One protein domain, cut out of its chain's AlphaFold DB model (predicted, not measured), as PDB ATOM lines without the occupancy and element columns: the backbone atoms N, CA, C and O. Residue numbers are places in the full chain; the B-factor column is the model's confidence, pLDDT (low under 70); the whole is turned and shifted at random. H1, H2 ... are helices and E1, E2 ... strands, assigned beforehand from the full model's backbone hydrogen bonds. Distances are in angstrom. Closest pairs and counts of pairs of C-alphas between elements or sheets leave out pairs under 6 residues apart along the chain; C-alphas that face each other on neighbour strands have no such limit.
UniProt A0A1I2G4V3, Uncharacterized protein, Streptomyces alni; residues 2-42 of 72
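AT A GLANCE: This is residues 2 to 42 of the 72 residues of an uncharacterized protein of Streptomyces alni (UniProt A0A1I2G4V3). The printed part has little regular structure: a small hairpin of strands E1 and E2 lies between a long winding stretch, residues 2 to 19, toward one end and the one-turn helix H1 toward the other. The 41 printed residues run E1, E2, H1, with an antiparallel sheet E1 - E2; the class is mixed, with only 10 residues in named elements. The whole is compact, with a radius of gyration of the C-alphas of 9.9 A, and elongated, spanning 31 by 20 by 13 A.

IN THESE COORDINATES: E1 is residues 20 to 22, 6.4 A long, from C-alpha 20 at (10.243, -48.414, 21.121). E2 is residues 25 to 27, 6.3 A. H1 is residues 33 to 36, 5.2 A, ending at C-alpha 36 at (23.497, -52.619, 26.091).

HOW THE PARTS SIT: E1 and E2 form an antiparallel hairpin, their directions at 136 degrees. N 20 and O 27, 2.8 A apart, are within hydrogen-bond range. H1 is only just apart from E1, the closest C-alphas 8.2 A apart. H1 is too short for an O i to N i+4 pair; its one O i to N i+3 pair is within range.

THE WHOLE: The C-alphas of Arg 2 and Pro 42, the farthest apart, are 32.4 A apart. The printed part has no cut, and both links are tight. Residues 3 to 4, 6 and 11 to 18 have pLDDT under 70.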
ATOM      1  N   ARG A   2      20.430 -32.476   9.699       74.94
ATOM      2  CA  ARG A   2      20.874 -33.883   9.665       74.94
ATOM      3  C   ARG A   2      19.677 -34.791   9.944       74.94
ATOM      4  O   ARG A   2      18.922 -34.526  10.875       74.94
ATOM      5  N   ARG A   3      19.505 -35.848   9.144       69.31
ATOM      6  CA  ARG A   3      18.487 -36.873   9.402       69.31
ATOM      7  C   ARG A   3      18.795 -37.535  10.754       69.31
ATOM      8  O   ARG A   3      19.953 -37.918  10.951       69.31
ATOM      9  N   PRO A   4      17.818 -37.679  11.668       67.94
ATOM     10  CA  PRO A   4      18.035 -38.422  12.898       67.94
ATOM     11  C   PRO A   4      18.501 -39.850  12.574       67.94
ATOM     12  O   PRO A   4      18.022 -40.439  11.596       67.94
ATOM     13  N   PRO A   5      19.434 -40.424  13.350       70.69
ATOM     14  CA  PRO A   5      19.817 -41.815  13.187       70.69
ATOM     15  C   PRO A   5      18.587 -42.723  13.350       70.69
ATOM     16  O   PRO A   5      17.685 -42.417  14.133       70.69
ATOM     17  N   PRO A   6      18.553 -43.871  12.657       69.19
ATOM     18  CA  PRO A   6      17.351 -44.694  12.504       69.19
ATOM     19  C   PRO A   6      16.776 -45.223  13.828       69.19
ATOM     20  O   PRO A   6      15.610 -45.590  13.890       69.19
ATOM     21  N   CYS A   7      17.556 -45.247  14.909       79.31
ATOM     22  CA  CYS A   7      17.070 -45.642  16.232       79.31
ATOM     23  C   CYS A   7      16.203 -44.573  16.892       79.31
ATOM     24  O   CYS A   7      15.322 -44.921  17.667       79.31
ATOM     25  N   GLN A   8      16.456 -43.300  16.584       77.50
ATOM     26  CA  GLN A   8      15.841 -42.144  17.233       77.50
ATOM     27  C   GLN A   8      14.503 -41.743  16.590       77.50
ATOM     28  O   GLN A   8      13.913 -40.738  16.980       77.50
ATOM     29  N   THR A   9      14.015 -42.505  15.606       75.75
ATOM     30  CA  THR A   9      12.760 -42.232  14.899       75.75
ATOM     31  C   THR A   9      11.790 -43.402  15.079       75.75
ATOM     32  O   THR A   9      12.165 -44.538  14.784       75.75
ATOM     33  N   PRO A  10      10.537 -43.161  15.510       71.38
ATOM     34  CA  PRO A  10       9.554 -44.227  15.741       71.38
ATOM     35  C   PRO A  10       9.160 -44.981  14.461       71.38
ATOM     36  O   PRO A  10       8.843 -46.168  14.511       71.38
ATOM     37  N   GLU A  11       9.198 -44.299  13.317       69.38
ATOM     38  CA  GLU A  11       8.752 -44.811  12.015       69.38
ATOM     39  C   GLU A  11       9.851 -45.531  11.226       69.38
ATOM     40  O   GLU A  11       9.573 -46.234  10.253       69.38
ATOM     41  N   ALA A  12      11.117 -45.367  11.620       67.50
ATOM     42  CA  ALA A  12      12.215 -45.977  10.897       67.50
ATOM     43  C   ALA A  12      12.213 -47.492  11.141       67.50
ATOM     44  O   ALA A  12      12.355 -47.962  12.273       67.50
ATOM     45  N   ARG A  13      12.106 -48.272  10.057       66.38
ATOM     46  CA  ARG A  13      12.469 -49.692  10.094       66.38
ATOM     47  C   ARG A  13      13.932 -49.778  10.507       66.38
ATOM     48  O   ARG A  13      14.824 -49.370   9.769       66.38
ATOM     49  N   HIS A  14      14.156 -50.255  11.721       65.56
ATOM     50  CA  HIS A  14      15.468 -50.287  12.341       65.56
ATOM     51  C   HIS A  14      15.524 -51.447  13.330       65.56
ATOM     52  O   HIS A  14      14.681 -51.554  14.225       65.56
ATOM     53  N   SER A  15      16.530 -52.313  13.173       62.81
ATOM     54  CA  SER A  15      16.581 -53.680  13.726       62.81
ATOM     55  C   SER A  15      15.423 -54.591  13.264       62.81
ATOM     56  O   SER A  15      14.670 -54.232  12.366       62.81
ATOM     57  N   LEU A  16      15.295 -55.777  13.876       59.19
ATOM     58  CA  LEU A  16      14.358 -56.854  13.518       59.19
ATOM     59  C   LEU A  16      12.866 -56.465  13.530       59.19
ATOM     60  O   LEU A  16      12.054 -57.225  13.014       59.19
ATOM     61  N   THR A  17      12.475 -55.327  14.119       67.88
ATOM     62  CA  THR A  17      11.064 -54.895  14.163       67.88
ATOM     63  C   THR A  17      10.894 -53.376  14.017       67.88
ATOM     64  O   THR A  17      10.674 -52.882  12.914       67.88
ATOM     65  N   ARG A  18      10.945 -52.627  15.126       68.62
ATOM     66  CA  ARG A  18      10.668 -51.183  15.212       68.62
ATOM     67  C   ARG A  18      11.318 -50.564  16.449       68.62
ATOM     68  O   ARG A  18      11.590 -51.271  17.422       68.62
ATOM     69  N   ALA A  19      11.521 -49.249  16.432       80.88
ATOM     70  CA  ALA A  19      11.895 -48.511  17.634       80.88
ATOM     71  C   ALA A  19      10.751 -48.523  18.670       80.88
ATOM     72  O   ALA A  19       9.566 -48.564  18.333       80.88
ATOM     73  N   ARG A  20      11.116 -48.510  19.949       77.69
ATOM     74  CA  ARG A  20      10.243 -48.414  21.121       77.69
ATOM     75  C   ARG A  20      10.671 -47.212  21.952       77.69
ATOM     76  O   ARG A  20      11.834 -46.813  21.912       77.69
ATOM     77  N   PHE A  21       9.726 -46.643  22.691       80.38
ATOM     78  CA  PHE A  21      10.016 -45.531  23.582       80.38
ATOM     79  C   PHE A  21      10.580 -46.049  24.907       80.38
ATOM     80  O   PHE A  21       9.965 -46.887  25.566       80.38
ATOM     81  N   TYR A  22      11.753 -45.548  25.276       78.62
ATOM     82  CA  TYR A  22      12.417 -45.784  26.553       78.62
ATOM     83  C   TYR A  22      12.684 -44.437  27.238       78.62
ATOM     84  O   TYR A  22      12.673 -43.410  26.560       78.62
ATOM     85  N   PRO A  23      13.005 -44.405  28.545       80.31
ATOM     86  CA  PRO A  23      13.384 -43.157  29.216       80.31
ATOM     87  C   PRO A  23      14.558 -42.422  28.546       80.31
ATOM     88  O   PRO A  23      14.620 -41.201  28.568       80.31
ATOM     89  N   ALA A  24      15.462 -43.161  27.895       79.06
ATOM     90  CA  ALA A  24      16.586 -42.613  27.134       79.06
ATOM     91  C   ALA A  24      16.223 -42.162  25.697       79.06
ATOM     92  O   ALA A  24      17.109 -41.795  24.928       79.06
ATOM     93  N   GLY A  25      14.944 -42.223  25.312       85.44
ATOM     94  CA  GLY A  25      14.439 -41.895  23.979       85.44
ATOM     95  C   GLY A  25      14.017 -43.117  23.157       85.44
ATOM     96  O   GLY A  25      13.854 -44.229  23.667       85.44
ATOM     97  N   TRP A  26      13.814 -42.902  21.856       85.06
ATOM     98  CA  TRP A  26      13.494 -43.971  20.911       85.06
ATOM     99  C   TRP A  26      14.723 -44.846  20.669       85.06
ATOM    100  O   TRP A  26      15.791 -44.345  20.318       85.06
ATOM    101  N   LEU A  27      14.576 -46.154  20.882       85.06
ATOM    102  CA  LEU A  27      15.623 -47.150  20.642       85.06
ATOM    103  C   LEU A  27      14.983 -48.430  20.107       85.06
ATOM    104  O   LEU A  27      13.826 -48.724  20.388       85.06
ATOM    105  N   CYS A  28      15.724 -49.231  19.352       84.19
ATOM    106  CA  CYS A  28      15.265 -50.575  19.015       84.19
ATOM    107  C   CYS A  28      15.648 -51.596  20.086       84.19
ATOM    108  O   CYS A  28      16.492 -51.313  20.934       84.19
ATOM    109  N   ASP A  29      15.113 -52.816  19.986       80.12
ATOM    110  CA  ASP A  29      15.425 -53.900  20.925       80.12
ATOM    111  C   ASP A  29      16.949 -54.132  21.064       80.12
ATOM    112  O   ASP A  29      17.433 -54.277  22.184       80.12
ATOM    113  N   ARG A  30      17.723 -54.043  19.965       81.62
ATOM    114  CA  ARG A  30      19.199 -54.180  19.966       81.62
ATOM    115  C   ARG A  30      19.937 -53.028  20.664       81.62
ATOM    116  O   ARG A  30      21.028 -53.236  21.175       81.62
ATOM    117  N   HIS A  31      19.369 -51.823  20.677       87.12
ATOM    118  CA  HIS A  31      19.975 -50.638  21.304       87.12
ATOM    119  C   HIS A  31      19.296 -50.247  22.618       87.12
ATOM    120  O   HIS A  31      19.601 -49.191  23.173       87.12
ATOM    121  N   SER A  32      18.375 -51.074  23.108       84.19
ATOM    122  CA  SER A  32      17.691 -50.851  24.375       84.19
ATOM    123  C   SER A  32      18.689 -50.840  25.545       84.19
ATOM    124  O   SER A  32      19.750 -51.464  25.449       84.19
ATOM    125  N   PRO A  33      18.369 -50.168  26.666       86.56
ATOM    126  CA  PRO A  33      19.217 -50.173  27.858       86.56
ATOM    127  C   PRO A  33      19.607 -51.587  28.313       86.56
ATOM    128  O   PRO A  33      20.778 -51.842  28.564       86.56
ATOM    129  N   TRP A  34      18.661 -52.530  28.318       86.19
ATOM    130  CA  TRP A  34      18.914 -53.934  28.667       86.19
ATOM    131  C   TRP A  34      19.871 -54.617  27.693       86.19
ATOM    132  O   TRP A  34      20.829 -55.239  28.135       86.19
ATOM    133  N   ALA A  35      19.681 -54.443  26.381       87.06
ATOM    134  CA  ALA A  35      20.573 -55.042  25.389       87.06
ATOM    135  C   ALA A  35      22.008 -54.503  25.497       87.06
ATOM    136  O   ALA A  35      22.960 -55.264  25.351       87.06
ATOM    137  N   ARG A  36      22.175 -53.212  25.818       87.50
ATOM    138  CA  ARG A  36      23.497 -52.619  26.091       87.50
ATOM    139  C   ARG A  36      24.149 -53.179  27.355       87.50
ATOM    140  O   ARG A  36      25.371 -53.193  27.435       87.50
ATOM    141  N   LEU A  37      23.344 -53.639  28.309       89.62
ATOM    142  CA  LEU A  37      23.788 -54.326  29.522       89.62
ATOM    143  C   LEU A  37      23.925 -55.850  29.331       89.62
ATOM    144  O   LEU A  37      24.204 -56.551  30.297       89.62
ATOM    145  N   GLY A  38      23.698 -56.385  28.122       89.62
ATOM    146  CA  GLY A  38      23.702 -57.833  27.866       89.62
ATOM    147  C   GLY A  38      22.549 -58.590  28.535       89.62
ATOM    148  O   GLY A  38      22.571 -59.816  28.605       89.62
ATOM    149  N   LEU A  39      21.539 -57.874  29.030       86.25
ATOM    150  CA  LEU A  39      20.392 -58.448  29.718       86.25
ATOM    151  C   LEU A  39      19.287 -58.818  28.724       86.25
ATOM    152  O   LEU A  39      19.085 -58.118  27.722       86.25
ATOM    153  N   PRO A  40      18.515 -59.883  29.008       81.19
ATOM    154  CA  PRO A  40      17.334 -60.186  28.225       81.19
ATOM    155  C   PRO A  40      16.330 -59.035  28.322       81.19
ATOM    156  O   PRO A  40      16.226 -58.328  29.328       81.19
ATOM    157  N   LYS A  41      15.558 -58.865  27.253       75.31
ATOM    158  CA  LYS A  41      14.456 -57.908  27.217       75.31
ATOM    159  C   LYS A  41      13.474 -58.202  28.360       75.31
ATOM    160  O   LYS A  41      13.096 -59.364  28.521       75.31
ATOM    161  N   PRO A  42      13.014 -57.182  29.107       74.56
ATOM    162  CA  PRO A  42      12.024 -57.390  30.152       74.56
ATOM    163  C   PRO A  42      10.756 -57.997  29.547       74.56
ATOM    164  O   PRO A  42      10.199 -57.479  28.572       74.56
TER     165      PRO A  42